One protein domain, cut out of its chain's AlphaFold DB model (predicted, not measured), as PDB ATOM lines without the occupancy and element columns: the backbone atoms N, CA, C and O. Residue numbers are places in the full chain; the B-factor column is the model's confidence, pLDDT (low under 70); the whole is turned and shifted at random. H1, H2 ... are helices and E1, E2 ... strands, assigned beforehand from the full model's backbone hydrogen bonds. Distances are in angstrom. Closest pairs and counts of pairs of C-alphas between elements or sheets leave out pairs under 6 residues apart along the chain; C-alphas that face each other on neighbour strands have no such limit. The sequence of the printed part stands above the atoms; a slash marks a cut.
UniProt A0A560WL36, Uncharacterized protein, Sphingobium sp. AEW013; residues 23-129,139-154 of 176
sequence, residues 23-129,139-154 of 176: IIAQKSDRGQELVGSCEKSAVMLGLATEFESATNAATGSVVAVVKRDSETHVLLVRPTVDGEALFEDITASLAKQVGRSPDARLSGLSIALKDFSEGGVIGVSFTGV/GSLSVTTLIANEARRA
ATOM      1  N   ILE A  23     -43.446 -49.624 -83.800       95.06
ATOM      2  CA  ILE A  23     -43.643 -50.681 -82.805       95.06
ATOM      3  C   ILE A  23     -45.125 -50.756 -82.471       95.06
ATOM      4  O   ILE A  23     -45.751 -49.768 -82.093       95.06
ATOM      5  N   ILE A  24     -45.677 -51.954 -82.623       93.56
ATOM      6  CA  ILE A  24     -47.068 -52.275 -82.333       93.56
ATOM      7  C   ILE A  24     -47.099 -53.014 -81.000       93.56
ATOM      8  O   ILE A  24     -46.364 -53.983 -80.814       93.56
ATOM      9  N   ALA A  25     -47.968 -52.569 -80.094       93.75
ATOM     10  CA  ALA A  25     -48.214 -53.221 -78.817       93.75
ATOM     11  C   ALA A  25     -49.592 -53.893 -78.824       93.75
ATOM     12  O   ALA A  25     -50.613 -53.230 -79.019       93.75
ATOM     13  N   GLN A  26     -49.628 -55.204 -78.591       92.19
ATOM     14  CA  GLN A  26     -50.861 -55.969 -78.419       92.19
ATOM     15  C   GLN A  26     -51.020 -56.380 -76.961       92.19
ATOM     16  O   GLN A  26     -50.115 -56.937 -76.347       92.19
ATOM     17  N   LYS A  27     -52.180 -56.093 -76.375       89.25
ATOM     18  CA  LYS A  27     -52.449 -56.439 -74.980       89.25
ATOM     19  C   LYS A  27     -52.712 -57.944 -74.845       89.25
ATOM     20  O   LYS A  27     -53.497 -58.500 -75.604       89.25
ATOM     21  N   SER A  28     -52.100 -58.569 -73.844       85.94
ATOM     22  CA  SER A  28     -52.253 -59.980 -73.474       85.94
ATOM     23  C   SER A  28     -52.427 -60.128 -71.957       85.94
ATOM     24  O   SER A  28     -52.197 -59.181 -71.198       85.94
ATOM     25  N   ASP A  29     -52.754 -61.337 -71.498       84.88
ATOM     26  CA  ASP A  29     -52.874 -61.659 -70.067       84.88
ATOM     27  C   ASP A  29     -51.540 -61.545 -69.305       84.88
ATOM     28  O   ASP A  29     -51.523 -61.463 -68.079       84.88
ATOM     29  N   ARG A  30     -50.409 -61.538 -70.025       81.56
ATOM     30  CA  ARG A  30     -49.047 -61.481 -69.466       81.56
ATOM     31  C   ARG A  30     -48.365 -60.120 -69.655       81.56
ATOM     32  O   ARG A  30     -47.180 -59.998 -69.361       81.56
ATOM     33  N   GLY A  31     -49.084 -59.115 -70.156       88.25
ATOM     34  CA  GLY A  31     -48.545 -57.791 -70.488       88.25
ATOM     35  C   GLY A  31     -48.802 -57.405 -71.944       88.25
ATOM     36  O   GLY A  31     -49.761 -57.864 -72.560       88.25
ATOM     37  N   GLN A  32     -47.959 -56.549 -72.503       92.00
ATOM     38  CA  GLN A  32     -48.014 -56.105 -73.892       92.00
ATOM     39  C   GLN A  32     -47.007 -56.894 -74.733       92.00
ATOM     40  O   GLN A  32     -45.810 -56.862 -74.457       92.00
ATOM     41  N   GLU A  33     -47.482 -57.597 -75.755       94.31
ATOM     42  CA  GLU A  33     -46.641 -58.194 -76.786       94.31
ATOM     43  C   GLU A  33     -46.246 -57.124 -77.798       94.31
ATOM     44  O   GLU A  33     -47.100 -56.442 -78.370       94.31
ATOM     45  N   LEU A  34     -44.941 -56.952 -77.982       95.69
ATOM     46  CA  LEU A  34     -44.373 -55.908 -78.817       95.69
ATOM     47  C   LEU A  34     -43.825 -56.504 -80.113       95.69
ATOM     48  O   LEU A  34     -43.034 -57.451 -80.098       95.69
ATOM     49  N   VAL A  35     -44.202 -55.896 -81.234       95.62
ATOM     50  CA  VAL A  35     -43.724 -56.252 -82.573       95.62
ATOM     51  C   VAL A  35     -43.182 -55.001 -83.250       95.62
ATOM     52  O   VAL A  35     -43.901 -54.017 -83.414       95.62
ATOM     53  N   GLY A  36     -41.914 -55.039 -83.649       94.44
ATOM     54  CA  GLY A  36     -41.307 -54.020 -84.494       94.44
ATOM     55  C   GLY A  36     -41.606 -54.344 -85.948       94.44
ATOM     56  O   GLY A  36     -41.344 -55.459 -86.381       94.44
ATOM     57  N   SER A  37     -42.154 -53.404 -86.706       94.06
ATOM     58  CA  SER A  37     -42.470 -53.602 -88.122       94.06
ATOM     59  C   SER A  37     -41.831 -52.506 -88.947       94.06
ATOM     60  O   SER A  37     -41.952 -51.336 -88.601       94.06
ATOM     61  N   CYS A  38     -41.213 -52.886 -90.057       93.25
ATOM     62  CA  CYS A  38     -40.829 -51.987 -91.139       93.25
ATOM     63  C   CYS A  38     -41.599 -52.398 -92.407       93.25
ATOM     64  O   CYS A  38     -42.436 -53.300 -92.358       93.25
ATOM     65  N   GLU A  39     -41.343 -51.744 -93.539       88.31
ATOM     66  CA  GLU A  39     -42.131 -51.902 -94.772       88.31
ATOM     67  C   GLU A  39     -42.274 -53.359 -95.246       88.31
ATOM     68  O   GLU A  39     -43.359 -53.766 -95.658       88.31
ATOM     69  N   LYS A  40     -41.198 -54.156 -95.173       86.81
ATOM     70  CA  LYS A  40     -41.182 -55.516 -95.749       86.81
ATOM     71  C   LYS A  40     -41.207 -56.655 -94.738       86.81
ATOM     72  O   LYS A  40     -41.383 -57.804 -95.130       86.81
ATOM     73  N   SER A  41     -40.994 -56.377 -93.456       91.81
ATOM     74  CA  SER A  41     -40.902 -57.431 -92.440       91.81
ATOM     75  C   SER A  41     -41.198 -56.904 -91.043       91.81
ATOM     76  O   SER A  41     -41.164 -55.698 -90.788       91.81
ATOM     77  N   ALA A  42     -41.463 -57.840 -90.140       92.31
ATOM     78  CA  ALA A  42     -41.685 -57.576 -88.734       92.31
ATOM     79  C   ALA A  42     -40.865 -58.543 -87.875       92.31
ATOM     80  O   ALA A  42     -40.581 -59.670 -88.277       92.31
ATOM     81  N   VAL A  43     -40.507 -58.092 -86.678       92.81
ATOM     82  CA  VAL A  43     -39.705 -58.820 -85.702       92.81
ATOM     83  C   VAL A  43     -40.384 -58.761 -84.338       92.81
ATOM     84  O   VAL A  43     -40.793 -57.698 -83.867       92.81
ATOM     85  N   MET A  44     -40.535 -59.925 -83.704       93.19
ATOM     86  CA  MET A  44     -41.066 -60.011 -82.346       93.19
ATOM     87  C   MET A  44     -40.030 -59.441 -81.378       93.19
ATOM     88  O   MET A  44     -38.895 -59.911 -81.322       93.19
ATOM     89  N   LEU A  45     -40.428 -58.426 -80.614       92.81
ATOM     90  CA  LEU A  45     -39.562 -57.774 -79.635       92.81
ATOM     91  C   LEU A  45     -39.686 -58.426 -78.258       92.81
ATOM     92  O   LEU A  45     -38.767 -58.305 -77.449       92.81
ATOM     93  N   GLY A  46     -40.802 -59.111 -77.993       92.81
ATOM     94  CA  GLY A  46     -41.101 -59.812 -76.744       92.81
ATOM     95  C   GLY A  46     -42.197 -59.128 -75.928       92.81
ATOM     96  O   GLY A  46     -42.918 -58.267 -76.428       92.81
ATOM     97  N   LEU A  47     -42.322 -59.515 -74.659       94.00
ATOM     98  CA  LEU A  47     -43.315 -58.962 -73.737       94.00
ATOM     99  C   LEU A  47     -42.770 -57.735 -72.991       94.00
ATOM    100  O   LEU A  47     -41.563 -57.620 -72.768       94.00
ATOM    101  N   ALA A  48     -43.662 -56.833 -72.595       94.31
ATOM    102  CA  ALA A  48     -43.379 -55.706 -71.714       94.31
ATOM    103  C   ALA A  48     -44.583 -55.404 -70.810       94.31
ATOM    104  O   ALA A  48     -45.732 -55.567 -71.215       94.31
ATOM    105  N   THR A  49     -44.341 -54.947 -69.586       93.12
ATOM    106  CA  THR A  49     -45.403 -54.460 -68.690       93.12
ATOM    107  C   THR A  49     -45.748 -53.000 -68.971       93.12
ATOM    108  O   THR A  49     -46.905 -52.610 -68.846       93.12
ATOM    109  N   GLU A  50     -44.755 -52.213 -69.385       91.38
ATOM    110  CA  GLU A  50     -44.883 -50.809 -69.786       91.38
ATOM    111  C   GLU A  50     -44.034 -50.556 -71.034       91.38
ATOM    112  O   GLU A  50     -42.991 -51.192 -71.221       91.38
ATOM    113  N   PHE A  51     -44.476 -49.628 -71.877       91.38
ATOM    114  CA  PHE A  51     -43.838 -49.303 -73.147       91.38
ATOM    115  C   PHE A  51     -44.080 -47.834 -73.497       91.38
ATOM    116  O   PHE A  51     -45.211 -47.348 -73.441       91.38
ATOM    117  N   GLU A  52     -43.011 -47.161 -73.907       93.81
ATOM    118  CA  GLU A  52     -43.036 -45.844 -74.535       93.81
ATOM    119  C   GLU A  52     -42.095 -45.872 -75.743       93.81
ATOM    120  O   GLU A  52     -41.013 -46.457 -75.674       93.81
ATOM    121  N   SER A  53     -42.481 -45.247 -76.855       94.62
ATOM    122  CA  SER A  53     -41.669 -45.227 -78.074       94.62
ATOM    123  C   SER A  53     -41.613 -43.865 -78.731       94.62
ATOM    124  O   SER A  53     -42.582 -43.109 -78.694       94.62
ATOM    125  N   ALA A  54     -40.514 -43.617 -79.434       94.56
ATOM    126  CA  ALA A  54     -40.354 -42.477 -80.317       94.56
ATOM    127  C   ALA A  54     -39.833 -42.935 -81.680       94.56
ATOM    128  O   ALA A  54     -38.974 -43.811 -81.767       94.56
ATOM    129  N   THR A  55     -40.330 -42.305 -82.741       93.75
ATOM    130  CA  THR A  55     -39.889 -42.546 -84.119       93.75
ATOM    131  C   THR A  55     -39.064 -41.365 -84.601       93.75
ATOM    132  O   THR A  55     -39.437 -40.210 -84.394       93.75
ATOM    133  N   ASN A  56     -37.956 -41.648 -85.278       93.06
ATOM    134  CA  ASN A  56     -37.152 -40.653 -85.965       93.06
ATOM    135  C   ASN A  56     -37.434 -40.736 -87.471       93.06
ATOM    136  O   ASN A  56     -36.969 -41.646 -88.157       93.06
ATOM    137  N   ALA A  57     -38.187 -39.768 -87.997       89.31
ATOM    138  CA  ALA A  57     -38.597 -39.765 -89.402       89.31
ATOM    139  C   ALA A  57     -37.416 -39.641 -90.383       89.31
ATOM    140  O   ALA A  57     -37.502 -40.137 -91.503       89.31
ATOM    141  N   ALA A  58     -36.306 -39.017 -89.968       87.19
ATOM    142  CA  ALA A  58     -35.128 -38.832 -90.816       87.19
ATOM    143  C   ALA A  58     -34.376 -40.147 -91.086       87.19
ATOM    144  O   ALA A  58     -33.821 -40.333 -92.165       87.19
ATOM    145  N   THR A  59     -34.366 -41.062 -90.116       86.25
ATOM    146  CA  THR A  59     -33.694 -42.370 -90.214       86.25
ATOM    147  C   THR A  59     -34.665 -43.527 -90.443       86.25
ATOM    148  O   THR A  59     -34.224 -44.661 -90.615       86.25
ATOM    149  N   GLY A  60     -35.976 -43.276 -90.375       90.38
ATOM    150  CA  GLY A  60     -37.009 -44.315 -90.405       90.38
ATOM    151  C   GLY A  60     -36.978 -45.261 -89.199       90.38
ATOM    152  O   GLY A  60     -37.700 -46.251 -89.182       90.38
ATOM    153  N   SER A  61     -36.147 -44.984 -88.192       93.38
ATOM    154  CA  SER A  61     -35.941 -45.858 -87.036       93.38
ATOM    155  C   SER A  61     -36.910 -45.524 -85.904       93.38
ATOM    156  O   SER A  61     -37.325 -44.375 -85.735       93.38
ATOM    157  N   VAL A  62     -37.223 -46.515 -85.079       94.94
ATOM    158  CA  VAL A  62     -38.047 -46.372 -83.876       94.94
ATOM    159  C   VAL A  62     -37.288 -46.933 -82.683       94.94
ATOM    160  O   VAL A  62     -36.697 -48.011 -82.751       94.94
ATOM    161  N   VAL A  63     -37.290 -46.186 -81.587       94.69
ATOM    162  CA  VAL A  63     -36.750 -46.630 -80.307       94.69
ATOM    163  C   VAL A  63     -37.899 -46.803 -79.324       94.69
ATOM    164  O   VAL A  63     -38.858 -46.029 -79.337       94.69
ATOM    165  N   ALA A  64     -37.794 -47.800 -78.457       94.62
ATOM    166  CA  ALA A  64     -38.719 -48.013 -77.363       94.62
ATOM    167  C   ALA A  64     -37.995 -48.197 -76.039       94.62
ATOM    168  O   ALA A  64     -37.027 -48.949 -75.950       94.62
ATOM    169  N   VAL A  65     -38.517 -47.551 -75.004       93.25
ATOM    170  CA  VAL A  65     -38.198 -47.840 -73.611       93.25
ATOM    171  C   VAL A  65     -39.271 -48.789 -73.103       93.25
ATOM    172  O   VAL A  65     -40.461 -48.477 -73.161       93.25
ATOM    173  N   VAL A  66     -38.862 -49.961 -72.628       93.56
ATOM    174  CA  VAL A  66     -39.787 -50.988 -72.140       93.56
ATOM    175  C   VAL A  66     -39.435 -51.423 -70.734       93.56
ATOM    176  O   VAL A  66     -38.261 -51.493 -70.363       93.56
ATOM    177  N   LYS A  67     -40.462 -51.767 -69.961       92.12
ATOM    178  CA  LYS A  67     -40.320 -52.387 -68.646       92.12
ATOM    179  C   LYS A  67     -40.577 -53.890 -68.756       92.12
ATOM    180  O   LYS A  67     -41.631 -54.297 -69.241       92.12
ATOM    181  N   ARG A  68     -39.618 -54.712 -68.325       90.44
ATOM    182  CA  ARG A  68     -39.694 -56.185 -68.295       90.44
ATOM    183  C   ARG A  68     -39.230 -56.670 -66.939       90.44
ATOM    184  O   ARG A  68     -38.129 -56.321 -66.546       90.44
ATOM    185  N   ASP A  69     -40.056 -57.417 -66.214       85.31
ATOM    186  CA  ASP A  69     -39.674 -58.003 -64.919       85.31
ATOM    187  C   ASP A  69     -39.016 -56.998 -63.944       85.31
ATOM    188  O   ASP A  69     -38.096 -57.323 -63.202       85.31
ATOM    189  N   SER A  70     -39.507 -55.750 -63.923       80.56
ATOM    190  CA  SER A  70     -38.965 -54.605 -63.158       80.56
ATOM    191  C   SER A  70     -37.678 -53.957 -63.700       80.56
ATOM    192  O   SER A  70     -37.195 -52.976 -63.129       80.56
ATOM    193  N   GLU A  71     -37.162 -54.394 -64.841       86.56
ATOM    194  CA  GLU A  71     -35.975 -53.848 -65.503       86.56
ATOM    195  C   GLU A  71     -36.342 -52.985 -66.711       86.56
ATOM    196  O   GLU A  71     -37.274 -53.280 -67.459       86.56
ATOM    197  N   THR A  72     -35.606 -51.889 -66.892       89.69
ATOM    198  CA  THR A  72     -35.774 -50.992 -68.040       89.69
ATOM    199  C   THR A  72     -34.849 -51.435 -69.170       89.69
ATOM    200  O   THR A  72     -33.632 -51.495 -68.976       89.69
ATOM    201  N   HIS A  73     -35.424 -51.700 -70.342       91.31
ATOM    202  CA  HIS A  73     -34.705 -51.989 -71.579       91.31
ATOM    203  C   HIS A  73     -34.948 -50.893 -72.608       91.31
ATOM    204  O   HIS A  73     -36.016 -50.280 -72.634       91.31
ATOM    205  N   VAL A  74     -33.969 -50.687 -73.486       92.44
ATOM    206  CA  VAL A  74     -34.101 -49.808 -74.645       92.44
ATOM    207  C   VAL A  74     -33.895 -50.625 -75.909       92.44
ATOM    208  O   VAL A  74     -32.823 -51.180 -76.148       92.44
ATOM    209  N   LEU A  75     -34.954 -50.697 -76.704       94.12
ATOM    210  CA  LEU A  75     -35.045 -51.473 -77.930       94.12
ATOM    211  C   LEU A  75     -34.972 -50.524 -79.120       94.12
ATOM    212  O   LEU A  75     -35.669 -49.513 -79.141       94.12
ATOM    213  N   LEU A  76     -34.166 -50.861 -80.116       94.62
ATOM    214  CA  LEU A  76     -34.063 -50.126 -81.368       94.62
ATOM    215  C   LEU A  76     -34.529 -51.027 -82.510       94.62
ATOM    216  O   LEU A  76     -34.065 -52.158 -82.645       94.62
ATOM    217  N   VAL A  77     -35.433 -50.511 -83.339       94.81
ATOM    218  CA  VAL A  77     -35.832 -51.138 -84.599       94.81
ATOM    219  C   VAL A  77     -35.548 -50.162 -85.725       94.81
ATOM    220  O   VAL A  77     -35.975 -49.006 -85.685       94.81
ATOM    221  N   ARG A  78     -34.807 -50.617 -86.732       92.94
ATOM    222  CA  ARG A  78     -34.387 -49.780 -87.854       92.94
ATOM    223  C   ARG A  78     -34.527 -50.507 -89.186       92.94
ATOM    224  O   ARG A  78     -34.404 -51.733 -89.215       92.94
ATOM    225  N   PRO A  79     -34.760 -49.769 -90.282       90.56
ATOM    226  CA  PRO A  79     -34.815 -50.366 -91.602       90.56
ATOM    227  C   PRO A  79     -33.402 -50.766 -92.047       90.56
ATOM    228  O   PRO A  79     -32.432 -50.022 -91.855       90.56
ATOM    229  N   THR A  80     -33.271 -51.931 -92.673       87.25
ATOM    230  CA  THR A  80     -32.111 -52.245 -93.511       87.25
ATOM    231  C   THR A  80     -32.210 -51.492 -94.841       87.25
ATOM    232  O   THR A  80     -33.237 -50.887 -95.158       87.25
ATOM    233  N   VAL A  81     -31.154 -51.548 -95.659       82.62
ATOM    234  CA  VAL A  81     -31.165 -50.971 -97.018       82.62
ATOM    235  C   VAL A  81     -32.271 -51.556 -97.901       82.62
ATOM    236  O   VAL A  81     -32.772 -50.868 -98.786       82.62
ATOM    237  N   ASP A  82     -32.692 -52.790 -97.621       84.62
ATOM    238  CA  ASP A  82     -33.751 -53.483 -98.350       84.62
ATOM    239  C   ASP A  82     -35.151 -53.220 -97.774       84.62
ATOM    240  O   ASP A  82     -36.137 -53.676 -98.356       84.62
ATOM    241  N   GLY A  83     -35.267 -52.468 -96.672       83.19
ATOM    242  CA  GLY A  83     -36.531 -52.181 -95.984       83.19
ATOM    243  C   GLY A  83     -36.974 -53.266 -94.992       83.19
ATOM    244  O   GLY A  83     -38.131 -53.276 -94.561       83.19
ATOM    245  N   GLU A  84     -36.077 -54.189 -94.633       89.00
ATOM    246  CA  GLU A  84     -36.324 -55.195 -93.596       89.00
ATOM    247  C   GLU A  84     -36.135 -54.608 -92.191       89.00
ATOM    248  O   GLU A  84     -35.422 -53.624 -92.005       89.00
ATOM    249  N   ALA A  85     -36.775 -55.208 -91.193       90.69
ATOM    250  CA  ALA A  85     -36.692 -54.791 -89.807       90.69
ATOM    251  C   ALA A  85     -35.473 -55.424 -89.144       90.69
ATOM    252  O   ALA A  85     -35.422 -56.638 -88.942       90.69
ATOM    253  N   LEU A  86     -34.512 -54.590 -88.754       91.38
ATOM    254  CA  LEU A  86     -33.425 -54.997 -87.880       91.38
ATOM    255  C   LEU A  86     -33.742 -54.587 -86.444       91.38
ATOM    256  O   LEU A  86     -34.073 -53.430 -86.186       91.38
ATOM    257  N   PHE A  87     -33.614 -55.537 -85.521       93.12
ATOM    258  CA  PHE A  87     -33.814 -55.330 -84.092       93.12
ATOM    259  C   PHE A  87     -32.489 -55.381 -83.331       93.12
ATOM    260  O   PHE A  87     -31.688 -56.298 -83.519       93.12
ATOM    261  N   GLU A  88     -32.305 -54.431 -82.416       91.38
ATOM    262  CA  GLU A  88     -31.174 -54.365 -81.497       91.38
ATOM    263  C   GLU A  88     -31.655 -54.023 -80.074       91.38
ATOM    264  O   GLU A  88     -32.385 -53.051 -79.867       91.38
ATOM    265  N   ASP A  89     -31.210 -54.781 -79.067       91.19
ATOM    266  CA  ASP A  89     -31.292 -54.353 -77.664       91.19
ATOM    267  C   ASP A  89     -30.037 -53.530 -77.332       91.19
ATOM    268  O   ASP A  89     -28.925 -54.055 -77.230       91.19
ATOM    269  N   ILE A  90     -30.213 -52.217 -77.174       90.56
ATOM    270  CA  ILE A  90     -29.118 -51.264 -76.945       90.56
ATOM    271  C   ILE A  90     -28.934 -50.912 -75.463       90.56
ATOM    272  O   ILE A  90     -28.125 -50.041 -75.133       90.56
ATOM    273  N   THR A  91     -29.627 -51.608 -74.557       89.81
ATOM    274  CA  THR A  91     -29.590 -51.366 -73.104       89.81
ATOM    275  C   THR A  91     -28.161 -51.383 -72.560       89.81
ATOM    276  O   THR A  91     -27.729 -50.446 -71.887       89.81
ATOM    277  N   ALA A  92     -27.393 -52.420 -72.906       86.56
ATOM    278  CA  ALA A  92     -26.006 -52.575 -72.477       86.56
ATOM    279  C   ALA A  92     -25.089 -51.480 -73.044       86.56
ATOM    280  O   ALA A  92     -24.184 -51.000 -72.359       86.56
ATOM    281  N   SER A  93     -25.320 -51.071 -74.294       85.62
ATOM    282  CA  SER A  93     -24.560 -49.995 -74.937       85.62
ATOM    283  C   SER A  93     -24.801 -48.661 -74.239       85.62
ATOM    284  O   SER A  93     -23.843 -47.941 -73.972       85.62
ATOM    285  N   LEU A  94     -26.052 -48.362 -73.881       83.75
ATOM    286  CA  LEU A  94     -26.417 -47.156 -73.139       83.75
ATOM    287  C   LEU A  94     -25.860 -47.158 -71.713       83.75
ATOM    288  O   LEU A  94     -25.325 -46.143 -71.276       83.75
ATOM    289  N   ALA A  95     -25.898 -48.299 -71.018       83.44
ATOM    290  CA  ALA A  95     -25.302 -48.432 -69.689       83.44
ATOM    291  C   ALA A  95     -23.799 -48.090 -69.710       83.44
ATOM    292  O   ALA A  95     -23.323 -47.339 -68.859       83.44
ATOM    293  N   LYS A  96     -23.064 -48.542 -70.736       82.50
ATOM    294  CA  LYS A  96     -21.647 -48.184 -70.916       82.50
ATOM    295  C   LYS A  96     -21.430 -46.682 -71.126       82.50
ATOM    296  O   LYS A  96     -20.438 -46.160 -70.628       82.50
ATOM    297  N   GLN A  97     -22.326 -45.990 -71.840       81.88
ATOM    298  CA  GLN A  97     -22.189 -44.546 -72.102       81.88
ATOM    299  C   GLN A  97     -22.260 -43.698 -70.827       81.88
ATOM    300  O   GLN A  97     -21.688 -42.617 -70.787       81.88
ATOM    301  N   VAL A  98     -22.926 -44.193 -69.783       79.44
ATOM    302  CA  VAL A  98     -22.997 -43.542 -68.463       79.44
ATOM    303  C   VAL A  98     -22.026 -44.165 -67.450       79.44
ATOM    304  O   VAL A  98     -22.224 -44.060 -66.241       79.44
ATOM    305  N   GLY A  99     -20.994 -44.870 -67.928       77.00
ATOM    306  CA  GLY A  99     -19.952 -45.466 -67.086       77.00
ATOM    307  C   GLY A  99     -20.402 -46.673 -66.255       77.00
ATOM    308  O   GLY A  99     -19.725 -47.035 -65.293       77.00
ATOM    309  N   ARG A 100     -21.530 -47.314 -66.591       79.06
ATOM    310  CA  ARG A 100     -22.030 -48.502 -65.882       79.06
ATOM    311  C   ARG A 100     -21.589 -49.799 -66.554       79.06
ATOM    312  O   ARG A 100     -21.358 -49.865 -67.763       79.06
ATOM    313  N   SER A 101     -21.521 -50.863 -65.751       79.56
ATOM    314  CA  SER A 101     -21.381 -52.226 -66.270       79.56
ATOM    315  C   SER A 101     -22.566 -52.568 -67.191       79.56
ATOM    316  O   SER A 101     -23.691 -52.176 -66.872       79.56
ATOM    317  N   PRO A 102     -22.364 -53.323 -68.286       76.75
ATOM    318  CA  PRO A 102     -23.448 -53.811 -69.148       76.75
ATOM    319  C   PRO A 102     -24.561 -54.519 -68.373       76.75
ATOM    320  O   PRO A 102     -25.739 -54.330 -68.670       76.75
ATOM    321  N   ASP A 103     -24.179 -55.261 -67.331       75.88
ATOM    322  CA  ASP A 103     -25.093 -56.039 -66.493       75.88
ATOM    323  C   ASP A 103     -25.823 -55.176 -65.453       75.88
ATOM    324  O   ASP A 103     -26.817 -55.606 -64.875       75.88
ATOM    325  N   ALA A 104     -25.361 -53.941 -65.215       66.25
ATOM    326  CA  ALA A 104     -25.985 -53.010 -64.270       66.25
ATOM    327  C   ALA A 104     -27.243 -52.324 -64.838       66.25
ATOM    328  O   ALA A 104     -27.966 -51.662 -64.087       66.25
ATOM    329  N   ARG A 105     -27.513 -52.502 -66.143       77.12
ATOM    330  CA  ARG A 105     -28.722 -52.052 -66.860       77.12
ATOM    331  C   ARG A 105     -29.016 -50.556 -66.656       77.12
ATOM    332  O   ARG A 105     -28.114 -49.758 -66.392       77.12
ATOM    333  N   LEU A 106     -30.276 -50.149 -66.833       80.88
ATOM    334  CA  LEU A 106     -30.704 -48.744 -66.850       80.88
ATOM    335  C   LEU A 106     -31.608 -48.353 -65.670       80.88
ATOM    336  O   LEU A 106     -32.231 -47.296 -65.683       80.88
ATOM    337  N   SER A 107     -31.688 -49.183 -64.628       78.38
ATOM    338  CA  SER A 107     -32.463 -48.855 -63.424       78.38
ATOM    339  C   SER A 107     -31.943 -47.569 -62.772       78.38
ATOM    340  O   SER A 107     -30.733 -47.447 -62.563       78.38
ATOM    341  N   GLY A 108     -32.849 -46.640 -62.444       73.94
ATOM    342  CA  GLY A 108     -32.524 -45.327 -61.865       73.94
ATOM    343  C   GLY A 108     -32.051 -44.273 -62.877       73.94
ATOM    344  O   GLY A 108     -31.513 -43.239 -62.478       73.94
ATOM    345  N   LEU A 109     -32.221 -44.541 -64.175       79.81
ATOM    346  CA  LEU A 109     -31.901 -43.617 -65.258       79.81
ATOM    347  C   LEU A 109     -33.174 -43.173 -65.994       79.81
ATOM    348  O   LEU A 109     -34.140 -43.928 -66.105       79.81
ATOM    349  N   SER A 110     -33.142 -41.952 -66.513       83.25
ATOM    350  CA  SER A 110     -34.126 -41.377 -67.423       83.25
ATOM    351  C   SER A 110     -33.615 -41.493 -68.853       83.25
ATOM    352  O   SER A 110     -32.435 -41.243 -69.112       83.25
ATOM    353  N   ILE A 111     -34.505 -41.849 -69.777       85.75
ATOM    354  CA  ILE A 111     -34.211 -41.943 -71.208       85.75
ATOM    355  C   ILE A 111     -34.959 -40.821 -71.930       85.75
ATOM    356  O   ILE A 111     -36.186 -40.758 -71.894       85.75
ATOM    357  N   ALA A 112     -34.225 -39.932 -72.595       85.12
ATOM    358  CA  ALA A 112     -34.796 -38.803 -73.323       85.12
ATOM    359  C   ALA A 112     -35.233 -39.231 -74.735       85.12
ATOM    360  O   ALA A 112     -34.496 -39.085 -75.709       85.12
ATOM    361  N   LEU A 113     -36.453 -39.765 -74.851       85.50
ATOM    362  CA  LEU A 113     -37.032 -40.200 -76.130       85.50
ATOM    363  C   LEU A 113     -37.291 -39.051 -77.119       85.50
ATOM    364  O   LEU A 113     -37.267 -39.252 -78.334       85.50
ATOM    365  N   LYS A 114     -37.503 -37.832 -76.614       86.38
ATOM    366  CA  LYS A 114     -37.736 -36.646 -77.448       86.38
ATOM    367  C   LYS A 114     -36.537 -36.337 -78.351       86.38
ATOM    368  O   LYS A 114     -36.713 -36.167 -79.558       86.38
ATOM    369  N   ASP A 115     -35.330 -36.360 -77.792       83.38
ATOM    370  CA  ASP A 115     -34.084 -36.084 -78.520       83.38
ATOM    371  C   ASP A 115     -33.857 -37.094 -79.656       83.38
ATOM    372  O   ASP A 115     -33.276 -36.772 -80.698       83.38
ATOM    373  N   PHE A 116     -34.387 -38.312 -79.499       87.25
ATOM    374  CA  PHE A 116     -34.348 -39.315 -80.551       87.25
ATOM    375  C   PHE A 116     -35.247 -38.924 -81.720       87.25
ATOM    376  O   PHE A 116     -34.802 -38.973 -82.866       87.25
ATOM    377  N   SER A 117     -36.483 -38.500 -81.455       84.56
ATOM    378  CA  SER A 117     -37.419 -38.120 -82.521       84.56
ATOM    379  C   SER A 117     -36.901 -36.961 -83.383       84.56
ATOM    380  O   SER A 117     -37.063 -36.987 -84.602       84.56
ATOM    381  N   GLU A 118     -36.202 -36.001 -82.768       84.88
ATOM    382  CA  GLU A 118     -35.691 -34.798 -83.433       84.88
ATOM    383  C   GLU A 118     -34.311 -35.021 -84.079       84.88
ATOM    384  O   GLU A 118     -34.099 -34.647 -85.232       84.88
ATOM    385  N   GLY A 119     -33.373 -35.649 -83.359       79.00
ATOM    386  CA  GLY A 119     -31.957 -35.720 -83.751       79.00
ATOM    387  C   GLY A 119     -31.385 -37.129 -83.931       79.00
ATOM    388  O   GLY A 119     -30.222 -37.270 -84.306       79.00
ATOM    389  N   GLY A 120     -32.160 -38.182 -83.654       80.31
ATOM    390  CA  GLY A 120     -31.688 -39.572 -83.706       80.31
ATOM    391  C   GLY A 120     -30.701 -39.909 -82.584       80.31
ATOM    392  O   GLY A 120     -29.889 -40.830 -82.719       80.31
ATOM    393  N   VAL A 121     -30.738 -39.142 -81.492       85.19
ATOM    394  CA  VAL A 121     -29.872 -39.300 -80.323       85.19
ATOM    395  C   VAL A 121     -30.694 -39.808 -79.152       85.19
ATOM    396  O   VAL A 121     -31.710 -39.228 -78.797       85.19
ATOM    397  N   ILE A 122     -30.237 -40.883 -78.523       83.12
ATOM    398  CA  ILE A 122     -30.862 -41.441 -77.327       83.12
ATOM    399  C   ILE A 122     -30.045 -40.958 -76.132       83.12
ATOM    400  O   ILE A 122     -28.934 -41.441 -75.895       83.12
ATOM    401  N   GLY A 123     -30.570 -39.953 -75.430       80.75
ATOM    402  CA  GLY A 123     -29.958 -39.399 -74.224       80.75
ATOM    403  C   GLY A 123     -30.299 -40.225 -72.985       80.75
ATOM    404  O   GLY A 123     -31.432 -40.685 -72.836       80.75
ATOM    405  N   VAL A 124     -29.326 -40.393 -72.088       82.56
ATOM    406  CA  VAL A 124     -29.497 -41.080 -70.803       82.56
ATOM    407  C   VAL A 124     -28.949 -40.211 -69.679       82.56
ATOM    408  O   VAL A 124     -27.805 -39.751 -69.732       82.56
ATOM    409  N   SER A 125     -29.762 -40.001 -68.649       78.31
ATOM    410  CA  SER A 125     -29.412 -39.215 -67.463       78.31
ATOM    411  C   SER A 125     -29.876 -39.910 -66.184       78.31
ATOM    412  O   SER A 125     -30.661 -40.849 -66.232       78.31
ATOM    413  N   PHE A 126     -29.382 -39.493 -65.020       73.69
ATOM    414  CA  PHE A 126     -29.797 -40.063 -63.734       73.69
ATOM    415  C   PHE A 126     -31.109 -39.429 -63.245       73.69
ATOM    416  O   PHE A 126     -31.293 -38.214 -63.343       73.69
ATOM    417  N   THR A 127     -32.025 -40.230 -62.689       65.69
ATOM    418  CA  THR A 127     -33.249 -39.714 -62.050       65.69
ATOM    419  C   THR A 127     -32.987 -39.412 -60.572       65.69
ATOM    420  O   THR A 127     -32.988 -40.338 -59.764       65.69
ATOM    421  N   GLY A 128     -32.786 -38.144 -60.183       51.00
ATOM    422  CA  GLY A 128     -32.802 -37.757 -58.761       51.00
ATOM    423  C   GLY A 128     -32.087 -36.453 -58.376       51.00
ATOM    424  O   GLY A 128     -31.023 -36.117 -58.894       51.00
ATOM    425  N   VAL A 129     -32.653 -35.750 -57.382       46.06
ATOM    426  CA  VAL A 129     -32.085 -34.554 -56.709       46.06
ATOM    427  C   VAL A 129     -30.849 -34.901 -55.851       46.06
ATOM    428  O   VAL A 129     -30.113 -34.015 -55.424       46.06
ATOM    429  N   GLY A 139     -24.778 -39.674 -70.635       68.25
ATOM    430  CA  GLY A 139     -24.371 -40.436 -71.812       68.25
ATOM    431  C   GLY A 139     -25.347 -40.223 -72.960       68.25
ATOM    432  O   GLY A 139     -26.530 -39.953 -72.747       68.25
ATOM    433  N   SER A 140     -24.869 -40.355 -74.192       73.62
ATOM    434  CA  SER A 140     -25.732 -40.338 -75.367       73.62
ATOM    435  C   SER A 140     -25.289 -41.374 -76.387       73.62
ATOM    436  O   SER A 140     -24.107 -41.702 -76.513       73.62
ATOM    437  N   LEU A 141     -26.260 -41.922 -77.112       72.44
ATOM    438  CA  LEU A 141     -26.017 -42.842 -78.213       72.44
ATOM    439  C   LEU A 141     -26.660 -42.278 -79.474       72.44
ATOM    440  O   LEU A 141     -27.871 -42.081 -79.538       72.44
ATOM    441  N   SER A 142     -25.841 -42.012 -80.485       74.06
ATOM    442  CA  SER A 142     -26.303 -41.553 -81.793       74.06
ATOM    443  C   SER A 142     -26.611 -42.762 -82.678       74.06
ATOM    444  O   SER A 142     -25.719 -43.554 -82.993       74.06
ATOM    445  N   VAL A 143     -27.864 -42.889 -83.117       71.00
ATOM    446  CA  VAL A 143     -28.282 -43.973 -84.020       71.00
ATOM    447  C   VAL A 143     -27.652 -43.817 -85.400       71.00
ATOM    448  O   VAL A 143     -27.246 -44.804 -86.005       71.00
ATOM    449  N   THR A 144     -27.438 -42.587 -85.863       69.25
ATOM    450  CA  THR A 144     -26.658 -42.329 -87.083       69.25
ATOM    451  C   THR A 144     -25.223 -42.856 -86.973       69.25
ATOM    452  O   THR A 144     -24.710 -43.448 -87.922       69.25
ATOM    453  N   THR A 145     -24.594 -42.738 -85.799       69.62
ATOM    454  CA  THR A 145     -23.261 -43.305 -85.533       69.62
ATOM    455  C   THR A 145     -23.290 -44.833 -85.454       69.62
ATOM    456  O   THR A 145     -22.370 -45.484 -85.954       69.62
ATOM    457  N   LEU A 146     -24.334 -45.426 -84.861       67.62
ATOM    458  CA  LEU A 146     -24.525 -46.883 -84.851       67.62
ATOM    459  C   LEU A 146     -24.632 -47.438 -86.276       67.62
ATOM    460  O   LEU A 146     -23.861 -48.325 -86.638       67.62
ATOM    461  N   ILE A 147     -25.501 -46.846 -87.101       66.44
ATOM    462  CA  ILE A 147     -25.691 -47.229 -88.506       66.44
ATOM    463  C   ILE A 147     -24.371 -47.112 -89.280       66.44
ATOM    464  O   ILE A 147     -23.982 -48.044 -89.983       66.44
ATOM    465  N   ALA A 148     -23.641 -46.002 -89.119       65.94
ATOM    466  CA  ALA A 148     -22.357 -45.802 -89.791       65.94
ATOM    467  C   ALA A 148     -21.298 -46.831 -89.358       65.94
ATOM    468  O   ALA A 148     -20.549 -47.351 -90.189       65.94
ATOM    469  N   ASN A 149     -21.236 -47.159 -88.064       69.19
ATOM    470  CA  ASN A 149     -20.312 -48.164 -87.545       69.19
ATOM    471  C   ASN A 149     -20.640 -49.570 -88.049       69.19
ATOM    472  O   ASN A 149     -19.716 -50.336 -88.335       69.19
ATOM    473  N   GLU A 150     -21.920 -49.914 -88.167       62.62
ATOM    474  CA  GLU A 150     -22.330 -51.209 -88.701       62.62
ATOM    475  C   GLU A 150     -22.071 -51.316 -90.200       62.62
ATOM    476  O   GLU A 150     -21.455 -52.289 -90.626       62.62
ATOM    477  N   ALA A 151     -22.415 -50.289 -90.982       58.41
ATOM    478  CA  ALA A 151     -22.064 -50.227 -92.400       58.41
ATOM    479  C   ALA A 151     -20.548 -50.392 -92.602       58.41
ATOM    480  O   ALA A 151     -20.103 -51.151 -93.463       58.41
ATOM    481  N   ARG A 152     -19.738 -49.757 -91.740       65.19
ATOM    482  CA  ARG A 152     -18.282 -49.935 -91.745       65.19
ATOM    483  C   ARG A 152     -17.869 -51.367 -91.401       65.19
ATOM    484  O   ARG A 152     -16.972 -51.887 -92.050       65.19
ATOM    485  N   ARG A 153     -18.486 -52.008 -90.401       61.81
ATOM    486  CA  ARG A 153     -18.201 -53.412 -90.040       61.81
ATOM    487  C   ARG A 153     -18.593 -54.385 -91.148       61.81
ATOM    488  O   ARG A 153     -17.817 -55.287 -91.433       61.81
ATOM    489  N   ALA A 154     -19.746 -54.189 -91.780       58.56
ATOM    490  CA  ALA A 154     -20.203 -54.995 -92.908       58.56
ATOM    491  C   ALA A 154     -19.285 -54.845 -94.132       58.56
ATOM    492  O   ALA A 154     -19.095 -55.798 -94.881       58.56
TER     493      ALA A 154
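This is residues 23 to 129 and 139 to 154 of the 176 residues of an uncharacterized protein of Sphingobium sp. AEW013 (UniProt A0A560WL36). A strongly twisted sheet of four strands, E4 to E7, stands in the middle, with the three-strand sheet E1 E2 E3 packed face to face on it as a sandwich. On its other side lie helices H1 and H2 with the small sheet E8 E9 E10, and residues 148 to 154 of H3 stick out. The printed part has 123 residues, in the order E1 E2 E3 E4 E5 E6 E7 H1 E8 H2 E9 E10 H3; each sheet's strands run in numerical order, all antiparallel. The class is mixed, helices and strands; the whole is compact, with a radius of gyration of the C-alphas of 14.2 A and spans of 44 by 39 by 25 A.

E4, residues 50 to 56, E5, 61 to 68, E6, 71 to 79, and E7, 85 to 89, form a meander, each strand the antiparallel neighbour of the one before. N 54 and O 63, 2.9 A, N 64 and O 75, 2.8 A, and N 76 and O 88, 2.8 A, are within hydrogen-bond range across its three hairpins. E1, residues 23 to 28, E2, 31 to 37, and E3, 42 to 48, form another meander, with N 26 and O 33, 2.8 A, and N 36 and O 43, 2.9 A. These two sheets make a sandwich, two sheets face to face, the facing parts 9.6 A centre to centre; E3 touches E7 at C-alphas Ala 42 and Ala 85, 5.8 A apart. H1, residues 91 to 97, and H2, 113 to 119, are on the same face of the four-strand sheet, two layers with helices on one face. H2 lies over E4, 7.2 A over the sheet, its closest C-alphas being Asn 56 and Ser 117, 4.3 A. H1 touches E6 at C-alphas Val 74 and Thr 91, 5.0 A. E8, residues 109 to 112, E9, 121 to 126, and E10, 139 to 142, have N 110 and O 125, 2.7 A, and N 122 and O 141, 2.8 A. H2 stands at this sheet's level; H1 is on it, at a height of 7.8 A. H3, residues 143 to 154, only grazes the four-strand sheet with residues 143 to 147. In H1, H2 and H3 every O i to N i+4 pair is within hydrogen-bond range.

E1 begins at C-alpha 23, (-43.643, -50.681, -82.805). E6 is 26.4 A long, E5 21.7 A, E4 20.6 A and E2 19.1 A. H3, 16.3 A, ends at C-alpha 154, (-20.203, -54.995, -92.908).

The farthest C-alphas, Asp 82 and Val 129, are 45.8 A apart. Residues 130 to 138 are not printed, and C-alphas 129 and 139 are 18.0 A apart across the cut. The link from H1 to E8 is long. Mean pLDDT of the printed part is 84.2; residues 104, 127 to 129, 139 and 144 to 154 are under 70.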